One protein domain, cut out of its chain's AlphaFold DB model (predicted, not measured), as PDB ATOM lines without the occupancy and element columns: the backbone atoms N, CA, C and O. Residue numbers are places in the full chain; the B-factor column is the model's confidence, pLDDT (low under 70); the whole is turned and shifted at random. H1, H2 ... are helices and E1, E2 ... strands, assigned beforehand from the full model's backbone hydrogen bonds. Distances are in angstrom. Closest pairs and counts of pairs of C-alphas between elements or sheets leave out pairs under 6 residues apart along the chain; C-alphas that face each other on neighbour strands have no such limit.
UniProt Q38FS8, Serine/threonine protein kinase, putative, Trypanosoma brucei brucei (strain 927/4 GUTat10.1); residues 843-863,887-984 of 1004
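AT A GLANCE: This is residues 843 to 863 and 887 to 984 of the 1004 residues of the protein "Serine/threonine protein kinase, putative" of Trypanosoma brucei brucei (strain 927/4 GUTat10.1) (UniProt Q38FS8). Two long helices, H1 and H2, lie side by side and run opposite ways, and H3 carries on from the end of H2 in nearly the same direction to make one long edge of a loose rod. H4 and H5 pack crosswise over one side of this pair, H4 on H1 and H5 on H2, while a small two-stranded ribbon, E1 and E2, leads from there to H6, which packs on H3 near the far end. The printed part has 119 residues with six named helices and two named strands, in the order H1 H2 H3 E1 H4 H5 E2 H6; the class is mostly helix and the sheet, in the order E1 - E2, is antiparallel. The whole is loose, with a radius of gyration of the C-alphas of 17.2 A, and spans 57 by 23 by 19 A.

HOW THE PARTS SIT: H1, residues 843 to 861, touches H2, residues 887 to 909, at a shallow tilt of 4 degrees, opposite ways; the closest C-alphas, those of Arg 850 and Leu 897, are 6.9 A apart. H2 is the hub, touching three other helices. H3, residues 912 to 921, and H2 meet only through their link. The strand E1, residues 932 to 934, is followed by H4, residues 941 to 950. H4 touches H1 with residues 852 to 860 of H1 alone, at a steep tilt of 67 degrees; the closest C-alphas, those of Asn 852 and Pro 941, are 4.6 A apart. H4 and H2 only just touch, with 3 pairs of C-alphas within 8 A; the closest, those of Cys 892 and Met 948, are 6.9 A apart. H5, residues 956 to 969, touches residues 895 to 903 of H2 alone, at a steep tilt of 48 degrees; the closest C-alphas, those of Ala 899 and Arg 959, are 5.2 A apart. H4 and H5 are apart. E2, residues 970 to 972, is antiparallel to E1, with N 933 and O 971 at 2.8 A and N 971 and O 933 at 2.8 A, both within hydrogen-bond range. H6, residues 974 to 979, touches H3 at a steep tilt of 63 degrees; the closest C-alphas, those of Cys 918 and Leu 979, are 6.5 A apart. The helix packing is mostly crossed: of five pairs that touch, one is at a shallow tilt. Every O i to N i+4 pair is within hydrogen-bond range in H1, H3, H4 and H5, against 18 of 19 in H2 and 1 of 2 in H6.

IN THESE COORDINATES: H1 begins at C-alpha 843, (-4.430, 27.402, -13.840), and is 27.4 A long from first to last C-alpha. H2 begins at C-alpha 887, (16.772, 46.747, -10.329), and is 32.8 A long; H3, H4 and H5 measure 13.8 A, 14.3 A and 19.9 A. E1 and E2 have 3 residues each, and H6 ends at C-alpha 979, (-26.537, 27.158, -12.562).

THE WHOLE: The two C-alphas farthest apart, those of Gly 863 and Arg 984, are 58.0 A apart. Residues 864 to 886 are not printed, and C-alphas 863 and 887 are 14.2 A apart across this cut. Of the links that are printed whole, those from H3 to E1 and from E1 to H4 are short, the others are tight and none is long. The mean pLDDT of the printed part is 77.0, with 32 residues under 70, among them 860 to 863, 887 to 891, 910 to 915, 925 to 930 and 981 to 984.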
ATOM      1  N   HIS A 843      -5.659  27.645 -14.588       80.31
ATOM      2  CA  HIS A 843      -4.430  27.402 -13.840       80.31
ATOM      3  C   HIS A 843      -3.256  27.083 -14.775       80.31
ATOM      4  O   HIS A 843      -2.192  27.703 -14.694       80.31
ATOM      5  N   THR A 844      -3.466  26.176 -15.732       78.87
ATOM      6  CA  THR A 844      -2.458  25.826 -16.741       78.87
ATOM      7  C   THR A 844      -2.053  27.048 -17.568       78.87
ATOM      8  O   THR A 844      -0.865  27.313 -17.756       78.87
ATOM      9  N   VAL A 845      -3.016  27.848 -18.022       83.72
ATOM     10  CA  VAL A 845      -2.749  29.040 -18.834       83.72
ATOM     11  C   VAL A 845      -1.962  30.093 -18.055       83.72
ATOM     12  O   VAL A 845      -0.981  30.632 -18.571       83.72
ATOM     13  N   PHE A 846      -2.310  30.340 -16.794       88.26
ATOM     14  CA  PHE A 846      -1.574  31.282 -15.952       88.26
ATOM     15  C   PHE A 846      -0.165  30.779 -15.616       88.26
ATOM     16  O   PHE A 846       0.781  31.565 -15.665       88.26
ATOM     17  N   MET A 847       0.026  29.473 -15.398       85.36
ATOM     18  CA  MET A 847       1.357  28.865 -15.263       85.36
ATOM     19  C   MET A 847       2.214  29.107 -16.519       85.36
ATOM     20  O   MET A 847       3.369  29.530 -16.419       85.36
ATOM     21  N   HIS A 848       1.655  28.899 -17.717       86.31
ATOM     22  CA  HIS A 848       2.344  29.210 -18.975       86.31
ATOM     23  C   HIS A 848       2.691  30.700 -19.085       86.31
ATOM     24  O   HIS A 848       3.788  31.049 -19.527       86.31
ATOM     25  N   TRP A 849       1.793  31.587 -18.654       90.13
ATOM     26  CA  TRP A 849       2.039  33.027 -18.670       90.13
ATOM     27  C   TRP A 849       3.180  33.426 -17.722       90.13
ATOM     28  O   TRP A 849       4.102  34.133 -18.138       90.13
ATOM     29  N   ARG A 850       3.196  32.910 -16.486       90.16
ATOM     30  CA  ARG A 850       4.299  33.120 -15.530       90.16
ATOM     31  C   ARG A 850       5.627  32.616 -16.085       90.16
ATOM     32  O   ARG A 850       6.625  33.335 -16.050       90.16
ATOM     33  N   ALA A 851       5.635  31.417 -16.667       86.73
ATOM     34  CA  ALA A 851       6.819  30.865 -17.315       86.73
ATOM     35  C   ALA A 851       7.324  31.775 -18.452       86.73
ATOM     36  O   ALA A 851       8.524  32.034 -18.557       86.73
ATOM     37  N   ASN A 852       6.412  32.329 -19.263       88.61
ATOM     38  CA  ASN A 852       6.761  33.267 -20.332       88.61
ATOM     39  C   ASN A 852       7.358  34.575 -19.804       88.61
ATOM     40  O   ASN A 852       8.288  35.098 -20.421       88.61
ATOM     41  N   LEU A 853       6.850  35.102 -18.686       87.32
ATOM     42  CA  LEU A 853       7.398  36.296 -18.033       87.32
ATOM     43  C   LEU A 853       8.819  36.061 -17.515       87.32
ATOM     44  O   LEU A 853       9.692  36.897 -17.745       87.32
ATOM     45  N   VAL A 854       9.083  34.912 -16.889       81.82
ATOM     46  CA  VAL A 854      10.430  34.567 -16.402       81.82
ATOM     47  C   VAL A 854      11.419  34.416 -17.554       81.82
ATOM     48  O   VAL A 854      12.516  34.978 -17.513       81.82
ATOM     49  N   ASP A 855      11.029  33.707 -18.615       82.65
ATOM     50  CA  ASP A 855      11.872  33.555 -19.803       82.65
ATOM     51  C   ASP A 855      12.143  34.912 -20.480       82.65
ATOM     52  O   ASP A 855      13.242  35.150 -20.988       82.65
ATOM     53  N   ALA A 856      11.156  35.815 -20.479       83.08
ATOM     54  CA  ALA A 856      11.292  37.175 -20.988       83.08
ATOM     55  C   ALA A 856      12.263  38.015 -20.144       83.08
ATOM     56  O   ALA A 856      13.160  38.651 -20.697       83.08
ATOM     57  N   HIS A 857      12.123  37.976 -18.816       78.88
ATOM     58  CA  HIS A 857      12.967  38.722 -17.884       78.88
ATOM     59  C   HIS A 857      14.439  38.304 -17.993       78.88
ATOM     60  O   HIS A 857      15.336  39.149 -18.078       78.88
ATOM     61  N   ARG A 858      14.701  36.995 -18.088       73.50
ATOM     62  CA  ARG A 858      16.062  36.465 -18.246       73.50
ATOM     63  C   ARG A 858      16.727  36.950 -19.535       73.50
ATOM     64  O   ARG A 858      17.898  37.324 -19.524       73.50
ATOM     65  N   ARG A 859      15.979  36.990 -20.643       70.30
ATOM     66  CA  ARG A 859      16.479  37.516 -21.925       70.30
ATOM     67  C   ARG A 859      16.898  38.979 -21.826       70.30
ATOM     68  O   ARG A 859      17.914  39.353 -22.395       70.30
ATOM     69  N   SER A 860      16.157  39.800 -21.082       68.84
ATOM     70  CA  SER A 860      16.536  41.201 -20.863       68.84
ATOM     71  C   SER A 860      17.760  41.383 -19.962       68.84
ATOM     72  O   SER A 860      18.494  42.348 -20.159       68.84
ATOM     73  N   GLN A 861      18.016  40.476 -19.011       65.04
ATOM     74  CA  GLN A 861      19.220  40.534 -18.169       65.04
ATOM     75  C   GLN A 861      20.499  40.203 -18.950       65.04
ATOM     76  O   GLN A 861      21.542  40.799 -18.694       65.04
ATOM     77  N   HIS A 862      20.424  39.281 -19.914       58.74
ATOM     78  CA  HIS A 862      21.583  38.855 -20.703       58.74
ATOM     79  C   HIS A 862      21.994  39.827 -21.823       58.74
ATOM     80  O   HIS A 862      22.957  39.535 -22.523       58.74
ATOM     81  N   GLY A 863      21.337  40.987 -21.956       44.85
ATOM     82  CA  GLY A 863      21.822  42.096 -22.785       44.85
ATOM     83  C   GLY A 863      22.131  41.706 -24.232       44.85
ATOM     84  O   GLY A 863      23.242  41.939 -24.694       44.85
ATOM     85  N   THR A 887      17.648  46.606 -11.514       52.40
ATOM     86  CA  THR A 887      16.772  46.747 -10.329       52.40
ATOM     87  C   THR A 887      15.372  47.276 -10.661       52.40
ATOM     88  O   THR A 887      14.385  46.847 -10.065       52.40
ATOM     89  N   LYS A 888      15.246  48.175 -11.651       60.44
ATOM     90  CA  LYS A 888      13.931  48.645 -12.126       60.44
ATOM     91  C   LYS A 888      13.129  47.538 -12.804       60.44
ATOM     92  O   LYS A 888      11.907  47.525 -12.697       60.44
ATOM     93  N   LEU A 889      13.807  46.638 -13.511       64.38
ATOM     94  CA  LEU A 889      13.171  45.539 -14.223       64.38
ATOM     95  C   LEU A 889      12.709  44.432 -13.262       64.38
ATOM     96  O   LEU A 889      11.635  43.876 -13.463       64.38
ATOM     97  N   GLU A 890      13.484  44.141 -12.214       63.73
ATOM     98  CA  GLU A 890      13.096  43.190 -11.157       63.73
ATOM     99  C   GLU A 890      11.812  43.648 -10.454       63.73
ATOM    100  O   GLU A 890      10.816  42.931 -10.464       63.73
ATOM    101  N   GLY A 891      11.767  44.901  -9.982       69.72
ATOM    102  CA  GLY A 891      10.555  45.454  -9.363       69.72
ATOM    103  C   GLY A 891       9.355  45.577 -10.316       69.72
ATOM    104  O   GLY A 891       8.217  45.673  -9.862       69.72
ATOM    105  N   CYS A 892       9.582  45.579 -11.635       77.72
ATOM    106  CA  CYS A 892       8.517  45.499 -12.635       77.72
ATOM    107  C   CYS A 892       7.958  44.069 -12.734       77.72
ATOM    108  O   CYS A 892       6.740  43.894 -12.751       77.72
ATOM    109  N   MET A 893       8.828  43.052 -12.752       81.13
ATOM    110  CA  MET A 893       8.435  41.639 -12.829       81.13
ATOM    111  C   MET A 893       7.542  41.230 -11.650       81.13
ATOM    112  O   MET A 893       6.518  40.584 -11.872       81.13
ATOM    113  N   ASP A 894       7.867  41.665 -10.432       81.86
ATOM    114  CA  ASP A 894       7.083  41.346  -9.230       81.86
ATOM    115  C   ASP A 894       5.645  41.841  -9.338       81.86
ATOM    116  O   ASP A 894       4.706  41.110  -9.037       81.86
ATOM    117  N   LYS A 895       5.459  43.056  -9.858       86.22
ATOM    118  CA  LYS A 895       4.132  43.643 -10.065       86.22
ATOM    119  C   LYS A 895       3.334  42.921 -11.146       86.22
ATOM    120  O   LYS A 895       2.114  42.828 -11.042       86.22
ATOM    121  N   TRP A 896       3.999  42.420 -12.190       88.01
ATOM    122  CA  TRP A 896       3.356  41.583 -13.208       88.01
ATOM    123  C   TRP A 896       2.873  40.261 -12.621       88.01
ATOM    124  O   TRP A 896       1.741  39.863 -12.884       88.01
ATOM    125  N   LEU A 897       3.705  39.602 -11.813       87.98
ATOM    126  CA  LEU A 897       3.337  38.354 -11.148       87.98
ATOM    127  C   LEU A 897       2.224  38.574 -10.118       87.98
ATOM    128  O   LEU A 897       1.249  37.834 -10.139       87.98
ATOM    129  N   GLU A 898       2.293  39.634  -9.309       88.75
ATOM    130  CA  GLU A 898       1.232  40.006  -8.362       88.75
ATOM    131  C   GLU A 898      -0.096  40.282  -9.085       88.75
ATOM    132  O   GLU A 898      -1.143  39.776  -8.690       88.75
ATOM    133  N   ALA A 899      -0.067  41.024 -10.198       90.93
ATOM    134  CA  ALA A 899      -1.267  41.285 -10.988       90.93
ATOM    135  C   ALA A 899      -1.867  40.011 -11.609       90.93
ATOM    136  O   ALA A 899      -3.092  39.915 -11.733       90.93
ATOM    137  N   LEU A 900      -1.026  39.047 -12.003       91.26
ATOM    138  CA  LEU A 900      -1.471  37.737 -12.479       91.26
ATOM    139  C   LEU A 900      -2.062  36.892 -11.356       91.26
ATOM    140  O   LEU A 900      -3.137  36.331 -11.544       91.26
ATOM    141  N   ASP A 901      -1.408  36.839 -10.199       89.46
ATOM    142  CA  ASP A 901      -1.895  36.120  -9.021       89.46
ATOM    143  C   ASP A 901      -3.252  36.684  -8.570       89.46
ATOM    144  O   ASP A 901      -4.197  35.927  -8.360       89.46
ATOM    145  N   ASP A 902      -3.401  38.013  -8.534       90.14
ATOM    146  CA  ASP A 902      -4.667  38.694  -8.243       90.14
ATOM    147  C   ASP A 902      -5.766  38.364  -9.264       90.14
ATOM    148  O   ASP A 902      -6.955  38.312  -8.928       90.14
ATOM    149  N   ALA A 903      -5.413  38.234 -10.543       89.75
ATOM    150  CA  ALA A 903      -6.363  37.891 -11.596       89.75
ATOM    151  C   ALA A 903      -6.779  36.416 -11.524       89.75
ATOM    152  O   ALA A 903      -7.978  36.140 -11.538       89.75
ATOM    153  N   GLU A 904      -5.827  35.494 -11.358       89.06
ATOM    154  CA  GLU A 904      -6.108  34.067 -11.167       89.06
ATOM    155  C   GLU A 904      -6.964  33.852  -9.916       89.06
ATOM    156  O   GLU A 904      -8.006  33.202  -9.974       89.06
ATOM    157  N   PHE A 905      -6.585  34.474  -8.795       86.47
ATOM    158  CA  PHE A 905      -7.326  34.389  -7.543       86.47
ATOM    159  C   PHE A 905      -8.766  34.877  -7.712       86.47
ATOM    160  O   PHE A 905      -9.690  34.191  -7.278       86.47
ATOM    161  N   ARG A 906      -8.986  36.017  -8.381       83.89
ATOM    162  CA  ARG A 906     -10.339  36.539  -8.639       83.89
ATOM    163  C   ARG A 906     -11.179  35.600  -9.500       83.89
ATOM    164  O   ARG A 906     -12.344  35.404  -9.163       83.89
ATOM    165  N   LEU A 907     -10.607  35.026 -10.563       80.57
ATOM    166  CA  LEU A 907     -11.303  34.063 -11.427       80.57
ATOM    167  C   LEU A 907     -11.666  32.775 -10.676       80.57
ATOM    168  O   LEU A 907     -12.729  32.203 -10.917       80.57
ATOM    169  N   LEU A 908     -10.789  32.316  -9.777       78.64
ATOM    170  CA  LEU A 908     -10.960  31.050  -9.068       78.64
ATOM    171  C   LEU A 908     -11.806  31.159  -7.791       78.64
ATOM    172  O   LEU A 908     -12.584  30.243  -7.550       78.64
ATOM    173  N   HIS A 909     -11.684  32.233  -6.998       74.83
ATOM    174  CA  HIS A 909     -12.259  32.320  -5.643       74.83
ATOM    175  C   HIS A 909     -13.588  33.072  -5.569       74.83
ATOM    176  O   HIS A 909     -14.495  32.611  -4.881       74.83
ATOM    177  N   LYS A 910     -13.726  34.219  -6.255       65.42
ATOM    178  CA  LYS A 910     -14.896  35.108  -6.085       65.42
ATOM    179  C   LYS A 910     -16.222  34.400  -6.398       65.42
ATOM    180  O   LYS A 910     -17.235  34.711  -5.788       65.42
ATOM    181  N   GLU A 911     -16.197  33.434  -7.309       61.09
ATOM    182  CA  GLU A 911     -17.381  32.689  -7.762       61.09
ATOM    183  C   GLU A 911     -17.427  31.249  -7.264       61.09
ATOM    184  O   GLU A 911     -18.426  30.556  -7.454       61.09
ATOM    185  N   GLU A 912     -16.363  30.779  -6.608       66.44
ATOM    186  CA  GLU A 912     -16.386  29.462  -5.986       66.44
ATOM    187  C   GLU A 912     -17.455  29.399  -4.894       66.44
ATOM    188  O   GLU A 912     -18.091  28.361  -4.754       66.44
ATOM    189  N   GLU A 913     -17.697  30.494  -4.170       69.15
ATOM    190  CA  GLU A 913     -18.771  30.576  -3.175       69.15
ATOM    191  C   GLU A 913     -20.161  30.474  -3.822       69.15
ATOM    192  O   GLU A 913     -20.944  29.617  -3.418       69.15
ATOM    193  N   GLU A 914     -20.432  31.246  -4.880       65.14
ATOM    194  CA  GLU A 914     -21.731  31.253  -5.578       65.14
ATOM    195  C   GLU A 914     -22.050  29.895  -6.221       65.14
ATOM    196  O   GLU A 914     -23.151  29.355  -6.082       65.14
ATOM    197  N   ILE A 915     -21.068  29.302  -6.910       66.17
ATOM    198  CA  ILE A 915     -21.243  27.999  -7.553       66.17
ATOM    199  C   ILE A 915     -21.300  26.891  -6.507       66.17
ATOM    200  O   ILE A 915     -22.102  25.981  -6.675       66.17
ATOM    201  N   LYS A 916     -20.500  26.929  -5.428       71.83
ATOM    202  CA  LYS A 916     -20.623  25.941  -4.341       71.83
ATOM    203  C   LYS A 916     -21.997  26.006  -3.700       71.83
ATOM    204  O   LYS A 916     -22.551  24.950  -3.428       71.83
ATOM    205  N   GLU A 917     -22.541  27.199  -3.483       69.86
ATOM    206  CA  GLU A 917     -23.884  27.371  -2.935       69.86
ATOM    207  C   GLU A 917     -24.937  26.748  -3.861       69.86
ATOM    208  O   GLU A 917     -25.723  25.907  -3.424       69.86
ATOM    209  N   CYS A 918     -24.887  27.054  -5.162       66.90
ATOM    210  CA  CYS A 918     -25.798  26.469  -6.150       66.90
ATOM    211  C   CYS A 918     -25.606  24.948  -6.289       66.90
ATOM    212  O   CYS A 918     -26.567  24.184  -6.277       66.90
ATOM    213  N   ALA A 919     -24.365  24.479  -6.385       69.43
ATOM    214  CA  ALA A 919     -24.034  23.069  -6.536       69.43
ATOM    215  C   ALA A 919     -24.454  22.260  -5.298       69.43
ATOM    216  O   ALA A 919     -25.015  21.179  -5.439       69.43
ATOM    217  N   GLN A 920     -24.276  22.803  -4.088       72.10
ATOM    218  CA  GLN A 920     -24.795  22.204  -2.854       72.10
ATOM    219  C   GLN A 920     -26.321  22.175  -2.834       72.10
ATOM    220  O   GLN A 920     -26.896  21.162  -2.435       72.10
ATOM    221  N   HIS A 921     -26.974  23.249  -3.289       70.88
ATOM    222  CA  HIS A 921     -28.430  23.312  -3.390       70.88
ATOM    223  C   HIS A 921     -28.991  22.198  -4.289       70.88
ATOM    224  O   HIS A 921     -29.974  21.552  -3.927       70.88
ATOM    225  N   TRP A 922     -28.315  21.916  -5.407       69.64
ATOM    226  CA  TRP A 922     -28.718  20.904  -6.392       69.64
ATOM    227  C   TRP A 922     -28.038  19.536  -6.224       69.64
ATOM    228  O   TRP A 922     -28.220  18.658  -7.062       69.64
ATOM    229  N   ALA A 923     -27.248  19.340  -5.161       71.32
ATOM    230  CA  ALA A 923     -26.421  18.145  -4.941       71.32
ATOM    231  C   ALA A 923     -25.478  17.787  -6.116       71.32
ATOM    232  O   ALA A 923     -25.081  16.632  -6.284       71.32
ATOM    233  N   ILE A 924     -25.079  18.782  -6.910       71.33
ATOM    234  CA  ILE A 924     -24.096  18.634  -7.983       71.33
ATOM    235  C   ILE A 924     -22.693  18.672  -7.359       71.33
ATOM    236  O   ILE A 924     -22.380  19.595  -6.602       71.33
ATOM    237  N   PRO A 925     -21.802  17.713  -7.659       67.96
ATOM    238  CA  PRO A 925     -20.426  17.777  -7.187       67.96
ATOM    239  C   PRO A 925     -19.707  19.013  -7.765       67.96
ATOM    240  O   PRO A 925     -19.631  19.156  -8.987       67.96
ATOM    241  N   PRO A 926     -19.131  19.903  -6.933       62.38
ATOM    242  CA  PRO A 926     -18.564  21.175  -7.396       62.38
ATOM    243  C   PRO A 926     -17.352  21.004  -8.320       62.38
ATOM    244  O   PRO A 926     -17.000  21.917  -9.060       62.38
ATOM    245  N   ASN A 927     -16.706  19.842  -8.275       61.99
ATOM    246  CA  ASN A 927     -15.539  19.516  -9.081       61.99
ATOM    247  C   ASN A 927     -15.889  19.141 -10.533       61.99
ATOM    248  O   ASN A 927     -15.012  19.153 -11.383       61.99
ATOM    249  N   ARG A 928     -17.166  18.873 -10.826       65.14
ATOM    250  CA  ARG A 928     -17.660  18.611 -12.186       65.14
ATOM    251  C   ARG A 928     -17.964  19.892 -12.974       65.14
ATOM    252  O   ARG A 928     -18.388  19.809 -14.122       65.14
ATOM    253  N   ILE A 929     -17.784  21.061 -12.348       67.66
ATOM    254  CA  ILE A 929     -18.156  22.359 -12.912       67.66
ATOM    255  C   ILE A 929     -16.925  23.090 -13.459       67.66
ATOM    256  O   ILE A 929     -16.229  23.780 -12.709       67.66
ATOM    257  N   THR A 930     -16.670  22.975 -14.766       68.97
ATOM    258  CA  THR A 930     -15.627  23.773 -15.437       68.97
ATOM    259  C   THR A 930     -16.160  25.166 -15.711       68.97
ATOM    260  O   THR A 930     -17.149  25.332 -16.414       68.97
ATOM    261  N   ARG A 931     -15.506  26.174 -15.129       73.61
ATOM    262  CA  ARG A 931     -16.030  27.551 -15.047       73.61
ATOM    263  C   ARG A 931     -15.573  28.436 -16.196       73.61
ATOM    264  O   ARG A 931     -16.333  29.248 -16.710       73.61
ATOM    265  N   TRP A 932     -14.306  28.277 -16.550       79.42
ATOM    266  CA  TRP A 932     -13.590  29.163 -17.447       79.42
ATOM    267  C   TRP A 932     -12.863  28.334 -18.493       79.42
ATOM    268  O   TRP A 932     -12.139  27.396 -18.161       79.42
ATOM    269  N   LEU A 933     -13.032  28.727 -19.747       79.22
ATOM    270  CA  LEU A 933     -12.268  28.254 -20.887       79.22
ATOM    271  C   LEU A 933     -11.292  29.343 -21.301       79.22
ATOM    272  O   LEU A 933     -11.681  30.500 -21.446       79.22
ATOM    273  N   CYS A 934     -10.036  28.979 -21.523       81.60
ATOM    274  CA  CYS A 934      -9.079  29.882 -22.143       81.60
ATOM    275  C   CYS A 934      -8.991  29.570 -23.636       81.60
ATOM    276  O   CYS A 934      -8.795  28.413 -23.993       81.60
ATOM    277  N   VAL A 935      -9.152  30.571 -24.500       76.91
ATOM    278  CA  VAL A 935      -9.362  30.377 -25.956       76.91
ATOM    279  C   VAL A 935      -8.306  31.059 -26.825       76.91
ATOM    280  O   VAL A 935      -8.327  30.956 -28.052       76.91
ATOM    281  N   SER A 936      -7.389  31.774 -26.178       74.58
ATOM    282  CA  SER A 936      -6.328  32.540 -26.816       74.58
ATOM    283  C   SER A 936      -4.997  32.210 -26.144       74.58
ATOM    284  O   SER A 936      -4.940  32.098 -24.917       74.58
ATOM    285  N   PRO A 937      -3.899  32.077 -26.910       75.11
ATOM    286  CA  PRO A 937      -2.591  31.834 -26.325       75.11
ATOM    287  C   PRO A 937      -2.160  33.027 -25.473       75.11
ATOM    288  O   PRO A 937      -2.356  34.188 -25.843       75.11
ATOM    289  N   VAL A 938      -1.513  32.733 -24.346       83.86
ATOM    290  CA  VAL A 938      -0.896  33.760 -23.498       83.86
ATOM    291  C   VAL A 938       0.205  34.508 -24.246       83.86
ATOM    292  O   VAL A 938       0.797  33.958 -25.182       83.86
ATOM    293  N   PRO A 939       0.528  35.745 -23.824       87.03
ATOM    294  CA  PRO A 939       1.607  36.509 -24.425       87.03
ATOM    295  C   PRO A 939       2.903  35.699 -24.479       87.03
ATOM    296  O   PRO A 939       3.338  35.111 -23.486       87.03
ATOM    297  N   SER A 940       3.515  35.656 -25.657       85.70
ATOM    298  CA  SER A 940       4.801  35.004 -25.873       85.70
ATOM    299  C   SER A 940       5.893  35.670 -25.027       85.70
ATOM    300  O   SER A 940       5.769  36.841 -24.668       85.70
ATOM    301  N   PRO A 941       7.033  35.004 -24.775       83.15
ATOM    302  CA  PRO A 941       8.143  35.644 -24.067       83.15
ATOM    303  C   PRO A 941       8.636  36.943 -24.735       83.15
ATOM    304  O   PRO A 941       9.142  37.832 -24.059       83.15
ATOM    305  N   CYS A 942       8.478  37.085 -26.057       82.91
ATOM    306  CA  CYS A 942       8.815  38.326 -26.760       82.91
ATOM    307  C   CYS A 942       7.822  39.454 -26.433       82.91
ATOM    308  O   CYS A 942       8.235  40.563 -26.095       82.91
ATOM    309  N   GLU A 943       6.522  39.153 -26.459       86.10
ATOM    310  CA  GLU A 943       5.463  40.100 -26.090       86.10
ATOM    311  C   GLU A 943       5.554  40.486 -24.614       86.10
ATOM    312  O   GLU A 943       5.495  41.665 -24.294       86.10
ATOM    313  N   CYS A 944       5.809  39.527 -23.717       87.77
ATOM    314  CA  CYS A 944       6.084  39.798 -22.307       87.77
ATOM    315  C   CYS A 944       7.266  40.765 -22.129       87.77
ATOM    316  O   CYS A 944       7.167  41.727 -21.368       87.77
ATOM    317  N   ALA A 945       8.374  40.553 -22.853       83.20
ATOM    318  CA  ALA A 945       9.531  41.451 -22.818       83.20
ATOM    319  C   ALA A 945       9.189  42.854 -23.336       83.20
ATOM    320  O   ALA A 945       9.649  43.853 -22.786       83.20
ATOM    321  N   GLN A 946       8.371  42.947 -24.386       83.47
ATOM    322  CA  GLN A 946       7.872  44.220 -24.889       83.47
ATOM    323  C   GLN A 946       6.978  44.921 -23.861       83.47
ATOM    324  O   GLN A 946       7.208  46.092 -23.570       83.47
ATOM    325  N   PHE A 947       6.027  44.210 -23.258       83.73
ATOM    326  CA  PHE A 947       5.119  44.767 -22.256       83.73
ATOM    327  C   PHE A 947       5.890  45.294 -21.046       83.73
ATOM    328  O   PHE A 947       5.665  46.427 -20.627       83.73
ATOM    329  N   MET A 948       6.871  44.543 -20.542       81.27
ATOM    330  CA  MET A 948       7.734  45.008 -19.450       81.27
ATOM    331  C   MET A 948       8.539  46.272 -19.805       81.27
ATOM    332  O   MET A 948       8.835  47.061 -18.915       81.27
ATOM    333  N   ARG A 949       8.881  46.501 -21.083       79.43
ATOM    334  CA  ARG A 949       9.569  47.732 -21.527       79.43
ATOM    335  C   ARG A 949       8.632  48.926 -21.700       79.43
ATOM    336  O   ARG A 949       9.060  50.055 -21.487       79.43
ATOM    337  N   GLU A 950       7.395  48.684 -22.125       80.54
ATOM    338  CA  GLU A 950       6.384  49.728 -22.350       80.54
ATOM    339  C   GLU A 950       5.796  50.264 -21.042       80.54
ATOM    340  O   GLU A 950       5.440  51.437 -20.966       80.54
ATOM    341  N   THR A 951       5.709  49.420 -20.013       74.22
ATOM    342  CA  THR A 951       5.044  49.771 -18.754       74.22
ATOM    343  C   THR A 951       6.041  50.443 -17.809       74.22
ATOM    344  O   THR A 951       6.847  49.780 -17.159       74.22
ATOM    345  N   LEU A 952       6.018  51.778 -17.761       63.86
ATOM    346  CA  LEU A 952       6.907  52.596 -16.919       63.86
ATOM    347  C   LEU A 952       6.324  52.888 -15.522       63.86
ATOM    348  O   LEU A 952       7.035  53.447 -14.683       63.86
ATOM    349  N   ASP A 953       5.054  52.537 -15.289       65.75
ATOM    350  CA  ASP A 953       4.241  53.045 -14.179       65.75
ATOM    351  C   ASP A 953       4.059  52.080 -12.983       65.75
ATOM    352  O   ASP A 953       4.466  50.915 -12.975       65.75
ATOM    353  N   ASP A 954       3.449  52.607 -11.923       65.13
ATOM    354  CA  ASP A 954       3.390  52.137 -10.536       65.13
ATOM    355  C   ASP A 954       2.601  50.840 -10.226       65.13
ATOM    356  O   ASP A 954       2.650  50.378  -9.083       65.13
ATOM    357  N   GLY A 955       2.024  50.160 -11.220       78.71
ATOM    358  CA  GLY A 955       1.369  48.841 -11.094       78.71
ATOM    359  C   GLY A 955      -0.116  48.842 -11.469       78.71
ATOM    360  O   GLY A 955      -0.677  47.800 -11.814       78.71
ATOM    361  N   THR A 956      -0.743  50.018 -11.491       84.43
ATOM    362  CA  THR A 956      -2.138  50.190 -11.923       84.43
ATOM    363  C   THR A 956      -2.321  49.864 -13.409       84.43
ATOM    364  O   THR A 956      -3.219  49.097 -13.768       84.43
ATOM    365  N   GLU A 957      -1.424  50.364 -14.262       86.80
ATOM    366  CA  GLU A 957      -1.393  50.089 -15.703       86.80
ATOM    367  C   GLU A 957      -1.176  48.596 -15.997       86.80
ATOM    368  O   GLU A 957      -1.888  48.013 -16.819       86.80
ATOM    369  N   ILE A 958      -0.256  47.952 -15.266       88.05
ATOM    370  CA  ILE A 958       0.005  46.508 -15.362       88.05
ATOM    371  C   ILE A 958      -1.279  45.731 -15.079       88.05
ATOM    372  O   ILE A 958      -1.699  44.906 -15.891       88.05
ATOM    373  N   ARG A 959      -1.955  46.034 -13.964       89.54
ATOM    374  CA  ARG A 959      -3.203  45.362 -13.584       89.54
ATOM    375  C   ARG A 959      -4.308  45.584 -14.616       89.54
ATOM    376  O   ARG A 959      -5.023  44.641 -14.945       89.54
ATOM    377  N   ALA A 960      -4.446  46.796 -15.154       87.94
ATOM    378  CA  ALA A 960      -5.413  47.085 -16.213       87.94
ATOM    379  C   ALA A 960      -5.125  46.274 -17.489       87.94
ATOM    380  O   ALA A 960      -6.046  45.712 -18.084       87.94
ATOM    381  N   ARG A 961      -3.852  46.152 -17.878       87.15
ATOM    382  CA  ARG A 961      -3.432  45.389 -19.060       87.15
ATOM    383  C   ARG A 961      -3.599  43.885 -18.872       87.15
ATOM    384  O   ARG A 961      -4.113  43.232 -19.776       87.15
ATOM    385  N   VAL A 962      -3.233  43.349 -17.706       89.41
ATOM    386  CA  VAL A 962      -3.504  41.951 -17.337       89.41
ATOM    387  C   VAL A 962      -4.999  41.677 -17.402       89.41
ATOM    388  O   VAL A 962      -5.399  40.733 -18.067       89.41
ATOM    389  N   ASN A 963      -5.835  42.529 -16.802       88.17
ATOM    390  CA  ASN A 963      -7.290  42.361 -16.836       88.17
ATOM    391  C   ASN A 963      -7.849  42.361 -18.260       88.17
ATOM    392  O   ASN A 963      -8.716  41.548 -18.557       88.17
ATOM    393  N   LYS A 964      -7.338  43.233 -19.135       84.87
ATOM    394  CA  LYS A 964      -7.730  43.258 -20.546       84.87
ATOM    395  C   LYS A 964      -7.326  41.971 -21.276       84.87
ATOM    396  O   LYS A 964      -8.113  41.398 -22.009       84.87
ATOM    397  N   LEU A 965      -6.108  41.483 -21.063       85.47
ATOM    398  CA  LEU A 965      -5.660  40.235 -21.688       85.47
ATOM    399  C   LEU A 965      -6.431  39.028 -21.152       85.47
ATOM    400  O   LEU A 965      -6.829  38.168 -21.926       85.47
ATOM    401  N   VAL A 966      -6.695  38.984 -19.847       86.71
ATOM    402  CA  VAL A 966      -7.576  37.982 -19.241       86.71
ATOM    403  C   VAL A 966      -8.967  38.063 -19.857       86.71
ATOM    404  O   VAL A 966      -9.546  37.016 -20.136       86.71
ATOM    405  N   SER A 967      -9.474  39.268 -20.149       80.70
ATOM    406  CA  SER A 967     -10.747  39.394 -20.848       80.70
ATOM    407  C   SER A 967     -10.694  38.960 -22.323       80.70
ATOM    408  O   SER A 967     -11.706  38.602 -22.900       80.70
ATOM    409  N   ASP A 968      -9.530  38.924 -22.951       78.78
ATOM    410  CA  ASP A 968      -9.412  38.422 -24.326       78.78
ATOM    411  C   ASP A 968      -9.160  36.895 -24.364       78.78
ATOM    412  O   ASP A 968      -9.313  36.243 -25.401       78.78
ATOM    413  N   ILE A 969      -8.738  36.313 -23.234       81.88
ATOM    414  CA  ILE A 969      -8.332  34.906 -23.113       81.88
ATOM    415  C   ILE A 969      -9.428  34.049 -22.477       81.88
ATOM    416  O   ILE A 969      -9.684  32.956 -22.977       81.88
ATOM    417  N   CYS A 970     -10.042  34.493 -21.380       84.45
ATOM    418  CA  CYS A 970     -10.904  33.668 -20.533       84.45
ATOM    419  C   CYS A 970     -12.397  33.940 -20.783       84.45
ATOM    420  O   CYS A 970     -12.867  35.067 -20.618       84.45
ATOM    421  N   PHE A 971     -13.148  32.885 -21.093       81.90
ATOM    422  CA  PHE A 971     -14.592  32.899 -21.346       81.90
ATOM    423  C   PHE A 971     -15.320  31.955 -20.396       81.90
ATOM    424  O   PHE A 971     -14.779  30.916 -20.014       81.90
ATOM    425  N   ARG A 972     -16.554  32.296 -20.026       79.28
ATOM    426  CA  ARG A 972     -17.407  31.399 -19.237       79.28
ATOM    427  C   ARG A 972     -18.052  30.319 -20.088       79.28
ATOM    428  O   ARG A 972     -18.435  30.570 -21.225       79.28
ATOM    429  N   THR A 973     -18.203  29.146 -19.489       78.84
ATOM    430  CA  THR A 973     -18.945  28.010 -20.052       78.84
ATOM    431  C   THR A 973     -20.451  28.176 -19.842       78.84
ATOM    432  O   THR A 973     -20.882  28.829 -18.884       78.84
ATOM    433  N   GLU A 974     -21.271  27.561 -20.696       76.29
ATOM    434  CA  GLU A 974     -22.728  27.544 -20.522       76.29
ATOM    435  C   GLU A 974     -23.100  26.815 -19.235       76.29
ATOM    436  O   GLU A 974     -23.956  27.266 -18.481       76.29
ATOM    437  N   GLY A 975     -22.399  25.730 -18.910       75.90
ATOM    438  CA  GLY A 975     -22.663  24.929 -17.725       75.90
ATOM    439  C   GLY A 975     -22.550  25.685 -16.412       75.90
ATOM    440  O   GLY A 975     -23.340  25.434 -15.498       75.90
ATOM    441  N   ALA A 976     -21.617  26.634 -16.318       73.73
ATOM    442  CA  ALA A 976     -21.515  27.521 -15.165       73.73
ATOM    443  C   ALA A 976     -22.655  28.553 -15.140       73.73
ATOM    444  O   ALA A 976     -23.250  28.796 -14.089       73.73
ATOM    445  N   LEU A 977     -22.996  29.127 -16.298       74.73
ATOM    446  CA  LEU A 977     -24.038  30.152 -16.431       74.73
ATOM    447  C   LEU A 977     -25.447  29.607 -16.159       74.73
ATOM    448  O   LEU A 977     -26.276  30.305 -15.581       74.73
ATOM    449  N   ILE A 978     -25.706  28.351 -16.524       75.84
ATOM    450  CA  ILE A 978     -26.990  27.654 -16.351       75.84
ATOM    451  C   ILE A 978     -27.354  27.444 -14.881       75.84
ATOM    452  O   ILE A 978     -28.541  27.386 -14.554       75.84
ATOM    453  N   LEU A 979     -26.351  27.331 -14.005       73.62
ATOM    454  CA  LEU A 979     -26.537  27.158 -12.562       73.62
ATOM    455  C   LEU A 979     -26.603  28.494 -11.809       73.62
ATOM    456  O   LEU A 979     -27.133  28.528 -10.701       73.62
ATOM    457  N   GLN A 980     -26.095  29.584 -12.395       70.11
ATOM    458  CA  GLN A 980     -26.073  30.901 -11.761       70.11
ATOM    459  C   GLN A 980     -27.465  31.538 -11.712       70.11
ATOM    460  O   GLN A 980     -28.212  31.587 -12.691       70.11
ATOM    461  N   SER A 981     -27.800  32.071 -10.544       64.10
ATOM    462  CA  SER A 981     -29.060  32.743 -10.266       64.10
ATOM    463  C   SER A 981     -28.965  34.228 -10.655       64.10
ATOM    464  O   SER A 981     -28.184  34.991 -10.091       64.10
ATOM    465  N   ARG A 982     -29.750  34.673 -11.648       60.52
ATOM    466  CA  ARG A 982     -29.811  36.095 -12.049       60.52
ATOM    467  C   ARG A 982     -31.035  36.782 -11.442       60.52
ATOM    468  O   ARG A 982     -32.115  36.199 -11.509       60.52
ATOM    469  N   PRO A 983     -30.931  38.001 -10.879       52.07
ATOM    470  CA  PRO A 983     -32.107  38.759 -10.457       52.07
ATOM    471  C   PRO A 983     -32.990  39.054 -11.674       52.07
ATOM    472  O   PRO A 983     -32.490  39.548 -12.684       52.07
ATOM    473  N   ARG A 984     -34.295  38.757 -11.584       48.66
ATOM    474  CA  ARG A 984     -35.245  39.035 -12.675       48.66
ATOM    475  C   ARG A 984     -35.132  40.498 -13.105       48.66
ATOM    476  O   ARG A 984     -35.377  41.396 -12.292       48.66
TER     477      ARG A 984